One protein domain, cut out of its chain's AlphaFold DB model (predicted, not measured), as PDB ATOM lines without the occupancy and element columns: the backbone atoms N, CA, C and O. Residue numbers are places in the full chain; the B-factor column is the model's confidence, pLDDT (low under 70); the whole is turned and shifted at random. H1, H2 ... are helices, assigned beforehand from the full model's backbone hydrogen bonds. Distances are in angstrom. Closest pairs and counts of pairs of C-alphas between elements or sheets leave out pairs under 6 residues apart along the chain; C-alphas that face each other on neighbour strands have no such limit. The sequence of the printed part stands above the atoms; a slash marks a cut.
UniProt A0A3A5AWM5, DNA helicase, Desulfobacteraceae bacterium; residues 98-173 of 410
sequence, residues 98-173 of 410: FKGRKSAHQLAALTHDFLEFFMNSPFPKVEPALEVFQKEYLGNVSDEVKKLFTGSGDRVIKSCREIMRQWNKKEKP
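This is residues 98 to 173 of the 410 residues of the protein "DNA helicase" of Desulfobacteraceae bacterium (UniProt A0A3A5AWM5). One long helix, H1, lies slantwise across one side of the other three helices, meeting H3 near its first residues, then H4, then H2 toward its last residues. H2 and H3 run nearly antiparallel to each other, while H4 heads away from them and its far end sticks out with residues 165 to 170, of which 165 to 168 belong to H4. The printed part has 76 residues with four named helices, in the order H1, H2, H3, H4, and no named strand, and the class is all helix. The whole is compact, with a radius of gyration of the C-alphas of 12.4 A, and its C-alphas span 37 by 32 by 18 A, only just flat.

Residues 98 to 103 come before H1. H1 is residues 104 to 120, 24.3 A from first to last C-alpha, beginning at C-alpha 104 at (-41.336, -20.537, 27.743). H2 is residues 126 to 136, 15.1 A long, and its first C-alpha is at (-54.527, -12.560, 14.467). H3 is residues 143 to 150, 10.3 A long. H4 is residues 153 to 168, 22.3 A long, ending at C-alpha 168 at (-65.895, -16.379, 24.350). Residues 169 to 173 follow it.

H1 is the hub, touching three other helices, and the helix packing is mostly crossed, with no touching pair at a shallow tilt. With residues 106 to 110 alone H1 touches H3, where the closest C-alphas, those of Leu 107 and Phe 149, are 6.3 A apart; the two run the same way at a steep tilt of 64 degrees. With residues 111 to 115 alone H1 only just touches residues 156 to 160 of H4, with 3 pairs of C-alphas within 8 A. The closest are those of Thr 111 and Val 156, 5.9 A apart, and the tilt is steep, 60 degrees, the same way. With residues 114 to 118 alone H1 touches H2, about perpendicular at 75 degrees, the closest C-alphas being those of Phe 118 and Ala 129, 6.1 A apart. H2 touches H4 at residues 153 to 160 of H4 alone, opposite ways at a steep tilt of 54 degrees; the closest C-alphas, those of Val 126 and Ile 157, are 6.6 A apart. H2 and H3 are close but not clearly touching, at a shallow tilt of 12 degrees, opposite ways, with the C-alphas of Gln 134 and Thr 150 closest at 7.3 A. H3 and H4 meet only through their link. In H1, H2, H3 and H4 every O i to N i+4 pair is within hydrogen-bond range.

The two C-alphas farthest apart, those of Asp 143 and Lys 170, are 37.3 A apart. The printed part has no cut. The links from H1 to H2 and from H3 to H4 are tight, and the link from H2 to H3 is short. The mean pLDDT of the printed part is 92.6, and no printed residue is under 70.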
ATOM      1  N   PHE A  98     -46.560 -22.914  26.212       93.12
ATOM      2  CA  PHE A  98     -45.119 -22.997  25.976       93.12
ATOM      3  C   PHE A  98     -44.390 -23.918  26.961       93.12
ATOM      4  O   PHE A  98     -43.161 -23.991  26.928       93.12
ATOM      5  N   LYS A  99     -45.124 -24.669  27.793       89.50
ATOM      6  CA  LYS A  99     -44.555 -25.628  28.752       89.50
ATOM      7  C   LYS A  99     -43.551 -26.575  28.072       89.50
ATOM      8  O   LYS A  99     -43.809 -27.106  26.993       89.50
ATOM      9  N   GLY A 100     -42.392 -26.768  28.707       84.94
ATOM     10  CA  GLY A 100     -41.307 -27.627  28.211       84.94
ATOM     11  C   GLY A 100     -40.363 -26.971  27.194       84.94
ATOM     12  O   GLY A 100     -39.375 -27.585  26.798       84.94
ATOM     13  N   ARG A 101     -40.613 -25.725  26.773       84.56
ATOM     14  CA  ARG A 101     -39.653 -24.942  25.979       84.56
ATOM     15  C   ARG A 101     -38.620 -24.293  26.900       84.56
ATOM     16  O   ARG A 101     -38.976 -23.781  27.955       84.56
ATOM     17  N   LYS A 102     -37.362 -24.216  26.448       81.06
ATOM     18  CA  LYS A 102     -36.292 -23.486  27.159       81.06
ATOM     19  C   LYS A 102     -36.631 -22.007  27.397       81.06
ATOM     20  O   LYS A 102     -36.230 -21.453  28.408       81.06
ATOM     21  N   SER A 103     -37.398 -21.399  26.493       85.19
ATOM     22  CA  SER A 103     -37.746 -19.971  26.516       85.19
ATOM     23  C   SER A 103     -39.251 -19.741  26.705       85.19
ATOM     24  O   SER A 103     -39.853 -18.892  26.046       85.19
ATOM     25  N   ALA A 104     -39.889 -20.570  27.538       87.56
ATOM     26  CA  ALA A 104     -41.336 -20.537  27.743       87.56
ATOM     27  C   ALA A 104     -41.828 -19.170  28.242       87.56
ATOM     28  O   ALA A 104     -42.836 -18.673  27.747       87.56
ATOM     29  N   HIS A 105     -41.101 -18.545  29.172       85.88
ATOM     30  CA  HIS A 105     -41.463 -17.251  29.755       85.88
ATOM     31  C   HIS A 105     -41.371 -16.104  28.748       85.88
ATOM     32  O   HIS A 105     -42.299 -15.301  28.682       85.88
ATOM     33  N   GLN A 106     -40.317 -16.049  27.925       86.12
ATOM     34  CA  GLN A 106     -40.181 -15.026  26.879       86.12
ATOM     35  C   GLN A 106     -41.286 -15.165  25.830       86.12
ATOM     36  O   GLN A 106     -41.914 -14.177  25.457       86.12
ATOM     37  N   LEU A 107     -41.563 -16.396  25.386       90.81
ATOM     38  CA  LEU A 107     -42.635 -16.656  24.429       90.81
ATOM     39  C   LEU A 107     -44.004 -16.302  25.012       90.81
ATOM     40  O   LEU A 107     -44.795 -15.660  24.328       90.81
ATOM     41  N   ALA A 108     -44.277 -16.658  26.269       90.50
ATOM     42  CA  ALA A 108     -45.526 -16.307  26.936       90.50
ATOM     43  C   ALA A 108     -45.693 -14.788  27.070       90.50
ATOM     44  O   ALA A 108     -46.771 -14.280  26.775       90.50
ATOM     45  N   ALA A 109     -44.632 -14.068  27.453       88.94
ATOM     46  CA  ALA A 109     -44.656 -12.613  27.595       88.94
ATOM     47  C   ALA A 109     -44.925 -11.912  26.257       88.94
ATOM     48  O   ALA A 109     -45.829 -11.090  26.177       88.94
ATOM     49  N   LEU A 110     -44.211 -12.289  25.193       92.25
ATOM     50  CA  LEU A 110     -44.421 -11.712  23.861       92.25
ATOM     51  C   LEU A 110     -45.766 -12.103  23.246       92.25
ATOM     52  O   LEU A 110     -46.342 -11.334  22.487       92.25
ATOM     53  N   THR A 111     -46.280 -13.294  23.558       96.19
ATOM     54  CA  THR A 111     -47.607 -13.718  23.092       96.19
ATOM     55  C   THR A 111     -48.717 -12.962  23.823       96.19
ATOM     56  O   THR A 111     -49.722 -12.611  23.209       96.19
ATOM     57  N   HIS A 112     -48.544 -12.705  25.124       95.06
ATOM     58  CA  HIS A 112     -49.437 -11.851  25.911       95.06
ATOM     59  C   HIS A 112     -49.457 -10.424  25.344       95.06
ATOM     60  O   HIS A 112     -50.537  -9.946  25.001       95.06
ATOM     61  N   ASP A 113     -48.284  -9.829  25.117       92.62
ATOM     62  CA  ASP A 113     -48.121  -8.498  24.514       92.62
ATOM     63  C   ASP A 113     -48.765  -8.432  23.114       92.62
ATOM     64  O   ASP A 113     -49.635  -7.607  22.840       92.62
ATOM     65  N   PHE A 114     -48.466  -9.407  22.248       96.12
ATOM     66  CA  PHE A 114     -49.088  -9.524  20.927       96.12
ATOM     67  C   PHE A 114     -50.624  -9.594  20.987       96.12
ATOM     68  O   PHE A 114     -51.315  -8.996  20.158       96.12
ATOM     69  N   LEU A 115     -51.191 -10.328  21.947       97.31
ATOM     70  CA  LEU A 115     -52.641 -10.426  22.076       97.31
ATOM     71  C   LEU A 115     -53.258  -9.111  22.583       97.31
ATOM     72  O   LEU A 115     -54.329  -8.731  22.109       97.31
ATOM     73  N   GLU A 116     -52.583  -8.381  23.477       94.94
ATOM     74  CA  GLU A 116     -52.988  -7.020  23.863       94.94
ATOM     75  C   GLU A 116     -52.960  -6.058  22.668       94.94
ATOM     76  O   GLU A 116     -53.932  -5.323  22.454       94.94
ATOM     77  N   PHE A 117     -51.911  -6.121  21.839       95.62
ATOM     78  CA  PHE A 117     -51.833  -5.387  20.575       95.62
ATOM     79  C   PHE A 117     -53.012  -5.729  19.659       95.62
ATOM     80  O   PHE A 117     -53.725  -4.839  19.190       95.62
ATOM     81  N   PHE A 118     -53.274  -7.021  19.438       97.75
ATOM     82  CA  PHE A 118     -54.354  -7.473  18.566       97.75
ATOM     83  C   PHE A 118     -55.724  -6.948  19.021       97.75
ATOM     84  O   PHE A 118     -56.495  -6.446  18.193       97.75
ATOM     85  N   MET A 119     -56.024  -7.022  20.321       96.69
ATOM     86  CA  MET A 119     -57.291  -6.536  20.881       96.69
ATOM     87  C   MET A 119     -57.462  -5.016  20.736       96.69
ATOM     88  O   MET A 119     -58.587  -4.552  20.581       96.69
ATOM     89  N   ASN A 120     -56.366  -4.253  20.717       95.25
ATOM     90  CA  ASN A 120     -56.375  -2.796  20.555       95.25
ATOM     91  C   ASN A 120     -56.196  -2.323  19.097       95.25
ATOM     92  O   ASN A 120     -56.168  -1.120  18.833       95.25
ATOM     93  N   SER A 121     -56.115  -3.253  18.144       96.12
ATOM     94  CA  SER A 121     -55.938  -2.987  16.710       96.12
ATOM     95  C   SER A 121     -57.235  -3.179  15.905       96.12
ATOM     96  O   SER A 121     -58.119  -3.921  16.346       96.12
ATOM     97  N   PRO A 122     -57.352  -2.613  14.691       95.88
ATOM     98  CA  PRO A 122     -58.492  -2.871  13.806       95.88
ATOM     99  C   PRO A 122     -58.412  -4.214  13.052       95.88
ATOM    100  O   PRO A 122     -59.366  -4.594  12.380       95.88
ATOM    101  N   PHE A 123     -57.318  -4.986  13.165       96.81
ATOM    102  CA  PHE A 123     -57.148  -6.225  12.389       96.81
ATOM    103  C   PHE A 123     -58.268  -7.246  12.655       96.81
ATOM    104  O   PHE A 123     -58.483  -7.617  13.808       96.81
ATOM    105  N   PRO A 124     -58.939  -7.807  11.636       93.94
ATOM    106  CA  PRO A 124     -60.038  -8.751  11.859       93.94
ATOM    107  C   PRO A 124     -59.564 -10.121  12.370       93.94
ATOM    108  O   PRO A 124     -60.332 -10.864  12.980       93.94
ATOM    109  N   LYS A 125     -58.299 -10.482  12.118       96.19
ATOM    110  CA  LYS A 125     -57.699 -11.780  12.463       96.19
ATOM    111  C   LYS A 125     -56.296 -11.599  13.034       96.19
ATOM    112  O   LYS A 125     -55.641 -10.594  12.768       96.19
ATOM    113  N   VAL A 126     -55.840 -12.587  13.803       97.44
ATOM    114  CA  VAL A 126     -54.527 -12.560  14.467       97.44
ATOM    115  C   VAL A 126     -53.364 -12.677  13.483       97.44
ATOM    116  O   VAL A 126     -52.319 -12.101  13.735       97.44
ATOM    117  N   GLU A 127     -53.531 -13.365  12.354       97.31
ATOM    118  CA  GLU A 127     -52.474 -13.531  11.348       97.31
ATOM    119  C   GLU A 127     -51.911 -12.204  10.812       97.31
ATOM    120  O   GLU A 127     -50.727 -11.953  11.033       97.31
ATOM    121  N   PRO A 128     -52.713 -11.310  10.193       96.94
ATOM    122  CA  PRO A 128     -52.189 -10.038   9.691       96.94
ATOM    123  C   PRO A 128     -51.679  -9.133  10.820       96.94
ATOM    124  O   PRO A 128     -50.724  -8.383  10.639       96.94
ATOM    125  N   ALA A 129     -52.278  -9.226  12.012       97.31
ATOM    126  CA  ALA A 129     -51.796  -8.489  13.172       97.31
ATOM    127  C   ALA A 129     -50.400  -8.958  13.608       97.31
ATOM    128  O   ALA A 129     -49.586  -8.137  14.020       97.31
ATOM    129  N   LEU A 130     -50.115 -10.263  13.527       97.31
ATOM    130  CA  LEU A 130     -48.829 -10.827  13.934       97.31
ATOM    131  C   LEU A 130     -47.695 -10.338  13.034       97.31
ATOM    132  O   LEU A 130     -46.626 -10.009  13.539       97.31
ATOM    133  N   GLU A 131     -47.939 -10.248  11.727       95.00
ATOM    134  CA  GLU A 131     -46.965  -9.728  10.761       95.00
ATOM    135  C   GLU A 131     -46.569  -8.282  11.091       95.00
ATOM    136  O   GLU A 131     -45.383  -7.953  11.173       95.00
ATOM    137  N   VAL A 132     -47.560  -7.425  11.359       95.06
ATOM    138  CA  VAL A 132     -47.327  -6.023  11.738       95.06
ATOM    139  C   VAL A 132     -46.647  -5.924  13.100       95.06
ATOM    140  O   VAL A 132     -45.675  -5.184  13.249       95.06
ATOM    141  N   PHE A 133     -47.089  -6.715  14.079       93.75
ATOM    142  CA  PHE A 133     -46.477  -6.753  15.404       93.75
ATOM    143  C   PHE A 133     -44.986  -7.112  15.335       93.75
ATOM    144  O   PHE A 133     -44.147  -6.429  15.923       93.75
ATOM    145  N   GLN A 134     -44.637  -8.137  14.553       92.62
ATOM    146  CA  GLN A 134     -43.250  -8.565  14.365       92.62
ATOM    147  C   GLN A 134     -42.384  -7.488  13.710       92.62
ATOM    148  O   GLN A 134     -41.226  -7.318  14.094       92.62
ATOM    149  N   LYS A 135     -42.940  -6.764  12.735       90.44
ATOM    150  CA  LYS A 135     -42.220  -5.731  11.987       90.44
ATOM    151  C   LYS A 135     -42.020  -4.446  12.791       90.44
ATOM    152  O   LYS A 135     -40.945  -3.857  12.728       90.44
ATOM    153  N   GLU A 136     -43.043  -4.002  13.514       89.12
ATOM    154  CA  GLU A 136     -43.094  -2.641  14.068       89.12
ATOM    155  C   GLU A 136     -42.876  -2.582  15.585       89.12
ATOM    156  O   GLU A 136     -42.356  -1.588  16.084       89.12
ATOM    157  N   TYR A 137     -43.217  -3.643  16.326       85.31
ATOM    158  CA  TYR A 137     -43.270  -3.602  17.796       85.31
ATOM    159  C   TYR A 137     -42.174  -4.420  18.477       85.31
ATOM    160  O   TYR A 137     -41.920  -4.244  19.667       85.31
ATOM    161  N   LEU A 138     -41.440  -5.247  17.728       84.25
ATOM    162  CA  LEU A 138     -40.303  -5.994  18.267       84.25
ATOM    163  C   LEU A 138     -38.964  -5.251  18.164       84.25
ATOM    164  O   LEU A 138     -37.947  -5.821  18.536       84.25
ATOM    165  N   GLY A 139     -38.916  -3.999  17.692       77.94
ATOM    166  CA  GLY A 139     -37.663  -3.277  17.407       77.94
ATOM    167  C   GLY A 139     -36.640  -3.275  18.553       77.94
ATOM    168  O   GLY A 139     -35.460  -3.533  18.314       77.94
ATOM    169  N   ASN A 140     -37.114  -3.095  19.791       75.94
ATOM    170  CA  ASN A 140     -36.293  -3.019  21.010       75.94
ATOM    171  C   ASN A 140     -35.965  -4.388  21.639       75.94
ATOM    172  O   ASN A 140     -35.327  -4.455  22.688       75.94
ATOM    173  N   VAL A 141     -36.427  -5.482  21.036       80.50
ATOM    174  CA  VAL A 141     -36.157  -6.851  21.483       80.50
ATOM    175  C   VAL A 141     -34.871  -7.357  20.820       80.50
ATOM    176  O   VAL A 141     -34.583  -7.006  19.674       80.50
ATOM    177  N   SER A 142     -34.086  -8.188  21.515       83.94
ATOM    178  CA  SER A 142     -32.868  -8.767  20.934       83.94
ATOM    179  C   SER A 142     -33.187  -9.644  19.719       83.94
ATOM    180  O   SER A 142     -34.236 -10.289  19.648       83.94
ATOM    181  N   ASP A 143     -32.268  -9.707  18.754       86.38
ATOM    182  CA  ASP A 143     -32.489 -10.462  17.513       86.38
ATOM    183  C   ASP A 143     -32.682 -11.963  17.751       86.38
ATOM    184  O   ASP A 143     -33.419 -12.627  17.020       86.38
ATOM    185  N   GLU A 144     -32.071 -12.503  18.803       86.12
ATOM    186  CA  GLU A 144     -32.271 -13.884  19.245       86.12
ATOM    187  C   GLU A 144     -33.726 -14.137  19.653       86.12
ATOM    188  O   GLU A 144     -34.348 -15.108  19.215       86.12
ATOM    189  N   VAL A 145     -34.295 -13.230  20.449       83.25
ATOM    190  CA  VAL A 145     -35.674 -13.330  20.926       83.25
ATOM    191  C   VAL A 145     -36.667 -13.050  19.791       83.25
ATOM    192  O   VAL A 145     -37.681 -13.743  19.697       83.25
ATOM    193  N   LYS A 146     -36.356 -12.126  18.868       87.56
ATOM    194  CA  LYS A 146     -37.137 -11.921  17.632       87.56
ATOM    195  C   LYS A 146     -37.223 -13.210  16.818       87.56
ATOM    196  O   LYS A 146     -38.322 -13.679  16.536       87.56
ATOM    197  N   LYS A 147     -36.079 -13.827  16.497       90.69
ATOM    198  CA  LYS A 147     -36.017 -15.088  15.733       90.69
ATOM    199  C   LYS A 147     -36.785 -16.210  16.429       90.69
ATOM    200  O   LYS A 147     -37.517 -16.949  15.773       90.69
ATOM    201  N   LEU A 148     -36.654 -16.316  17.752       90.25
ATOM    202  CA  LEU A 148     -37.392 -17.280  18.567       90.25
ATOM    203  C   LEU A 148     -38.915 -17.094  18.448       90.25
ATOM    204  O   LEU A 148     -39.643 -18.079  18.280       90.25
ATOM    205  N   PHE A 149     -39.395 -15.853  18.552       91.88
ATOM    206  CA  PHE A 149     -40.817 -15.530  18.465       91.88
ATOM    207  C   PHE A 149     -41.359 -15.751  17.049       91.88
ATOM    208  O   PHE A 149     -42.362 -16.448  16.886       91.88
ATOM    209  N   THR A 150     -40.654 -15.263  16.022       92.69
ATOM    210  CA  THR A 150     -41.012 -15.473  14.611       92.69
ATOM    211  C   THR A 150     -41.070 -16.960  14.260       92.69
ATOM    212  O   THR A 150     -42.057 -17.417  13.688       92.69
ATOM    213  N   GLY A 151     -40.086 -17.755  14.696       94.31
ATOM    214  CA  GLY A 151     -40.080 -19.212  14.508       94.31
ATOM    215  C   GLY A 151     -41.157 -19.969  15.299       94.31
ATOM    216  O   GLY A 151     -41.311 -21.177  15.131       94.31
ATOM    217  N   SER A 152     -41.906 -19.285  16.170       95.12
ATOM    218  CA  SER A 152     -42.997 -19.855  16.971       95.12
ATOM    219  C   SER A 152     -44.391 -19.384  16.529       95.12
ATOM    220  O   SER A 152     -45.360 -19.676  17.234       95.12
ATOM    221  N   GLY A 153     -44.513 -18.707  15.377       95.62
ATOM    222  CA  GLY A 153     -45.741 -18.051  14.900       95.62
ATOM    223  C   GLY A 153     -47.008 -18.914  14.959       95.62
ATOM    224  O   GLY A 153     -47.993 -18.507  15.573       95.62
ATOM    225  N   ASP A 154     -46.973 -20.146  14.445       96.62
ATOM    226  CA  ASP A 154     -48.135 -21.055  14.479       96.62
ATOM    227  C   ASP A 154     -48.620 -21.341  15.904       96.62
ATOM    228  O   ASP A 154     -49.820 -21.427  16.180       96.62
ATOM    229  N   ARG A 155     -47.679 -21.483  16.844       96.94
ATOM    230  CA  ARG A 155     -47.996 -21.742  18.249       96.94
ATOM    231  C   ARG A 155     -48.536 -20.494  18.933       96.94
ATOM    232  O   ARG A 155     -49.494 -20.618  19.692       96.94
ATOM    233  N   VAL A 156     -47.958 -19.329  18.640       97.56
ATOM    234  CA  VAL A 156     -48.450 -18.016  19.085       97.56
ATOM    235  C   VAL A 156     -49.908 -17.858  18.647       97.56
ATOM    236  O   VAL A 156     -50.789 -17.759  19.498       97.56
ATOM    237  N   ILE A 157     -50.193 -17.997  17.348       98.31
ATOM    238  CA  ILE A 157     -51.549 -17.920  16.781       98.31
ATOM    239  C   ILE A 157     -52.497 -18.923  17.446       98.31
ATOM    240  O   ILE A 157     -53.586 -18.548  17.888       98.31
ATOM    241  N   LYS A 158     -52.093 -20.197  17.549       98.19
ATOM    242  CA  LYS A 158     -52.910 -21.245  18.178       98.19
ATOM    243  C   LYS A 158     -53.238 -20.909  19.634       98.19
ATOM    244  O   LYS A 158     -54.380 -21.084  20.048       98.19
ATOM    245  N   SER A 159     -52.265 -20.412  20.396       97.81
ATOM    246  CA  SER A 159     -52.460 -20.047  21.802       97.81
ATOM    247  C   SER A 159     -53.383 -18.836  21.972       97.81
ATOM    248  O   SER A 159     -54.293 -18.893  22.797       97.81
ATOM    249  N   CYS A 160     -53.242 -17.799  21.136       98.25
ATOM    250  CA  CYS A 160     -54.138 -16.640  21.133       98.25
ATOM    251  C   CYS A 160     -55.578 -17.036  20.780       98.25
ATOM    252  O   CYS A 160     -56.534 -16.567  21.393       98.25
ATOM    253  N   ARG A 161     -55.760 -17.935  19.808       98.00
ATOM    254  CA  ARG A 161     -57.088 -18.461  19.462       98.00
ATOM    255  C   ARG A 161     -57.713 -19.242  20.604       98.00
ATOM    256  O   ARG A 161     -58.898 -19.069  20.869       98.00
ATOM    257  N   GLU A 162     -56.935 -20.086  21.274       97.88
ATOM    258  CA  GLU A 162     -57.441 -20.903  22.372       97.88
ATOM    259  C   GLU A 162     -57.855 -20.049  23.576       97.88
ATOM    260  O   GLU A 162     -58.959 -20.232  24.084       97.88
ATOM    261  N   ILE A 163     -57.048 -19.063  23.984       97.69
ATOM    262  CA  ILE A 163     -57.416 -18.179  25.102       97.69
ATOM    263  C   ILE A 163     -58.660 -17.337  24.762       97.69
ATOM    264  O   ILE A 163     -59.589 -17.255  25.564       97.69
ATOM    265  N   MET A 164     -58.759 -16.809  23.534       97.69
ATOM    266  CA  MET A 164     -59.956 -16.091  23.080       97.69
ATOM    267  C   MET A 164     -61.188 -17.001  22.992       97.69
ATOM    268  O   MET A 164     -62.297 -16.563  23.294       97.69
ATOM    269  N   ARG A 165     -61.016 -18.276  22.616       97.38
ATOM    270  CA  ARG A 165     -62.092 -19.278  22.630       97.38
ATOM    271  C   ARG A 165     -62.608 -19.496  24.051       97.38
ATOM    272  O   ARG A 165     -63.821 -19.504  24.239       97.38
ATOM    273  N   GLN A 166     -61.714 -19.635  25.028       97.12
ATOM    274  CA  GLN A 166     -62.069 -19.797  26.443       97.12
ATOM    275  C   GLN A 166     -62.828 -18.577  26.977       97.12
ATOM    276  O   GLN A 166     -63.858 -18.738  27.632       97.12
ATOM    277  N   TRP A 167     -62.383 -17.364  26.631       97.00
ATOM    278  CA  TRP A 167     -63.096 -16.124  26.957       97.00
ATOM    279  C   TRP A 167     -64.490 -16.071  26.336       97.00
ATOM    280  O   TRP A 167     -65.467 -15.789  27.025       97.00
ATOM    281  N   ASN A 168     -64.610 -16.392  25.045       94.69
ATOM    282  CA  ASN A 168     -65.895 -16.379  24.350       94.69
ATOM    283  C   ASN A 168     -66.874 -17.421  24.918       94.69
ATOM    284  O   ASN A 168     -68.072 -17.170  25.024       94.69
ATOM    285  N   LYS A 169     -66.355 -18.587  25.320       95.56
ATOM    286  CA  LYS A 169     -67.125 -19.662  25.959       95.56
ATOM    287  C   LYS A 169     -67.387 -19.445  27.447       95.56
ATOM    288  O   LYS A 169     -68.083 -20.266  28.037       95.56
ATOM    289  N   LYS A 170     -66.868 -18.364  28.045       94.81
ATOM    290  CA  LYS A 170     -66.980 -18.080  29.486       94.81
ATOM    291  C   LYS A 170     -66.367 -19.177  30.367       94.81
ATOM    292  O   LYS A 170     -66.735 -19.338  31.524       94.81
ATOM    293  N   GLU A 171     -65.407 -19.924  29.820       95.00
ATOM    294  CA  GLU A 171     -64.590 -20.887  30.572       95.00
ATOM    295  C   GLU A 171     -63.587 -20.145  31.475       95.00
ATOM    296  O   GLU A 171     -63.095 -20.689  32.462       95.00
ATOM    297  N   LYS A 172     -63.300 -18.880  31.141       93.62
ATOM    298  CA  LYS A 172     -62.405 -17.992  31.875       93.62
ATOM    299  C   LYS A 172     -62.878 -16.537  31.772       93.62
ATOM    300  O   LYS A 172     -63.329 -16.145  30.692       93.62
ATOM    301  N   PRO A 173     -62.709 -15.715  32.825       95.44
ATOM    302  CA  PRO A 173     -62.927 -14.277  32.726       95.44
ATOM    303  C   PRO A 173     -62.045 -13.632  31.648       95.44
ATOM    304  O   PRO A 173     -60.881 -14.007  31.481       95.44
TER     305      PRO A 173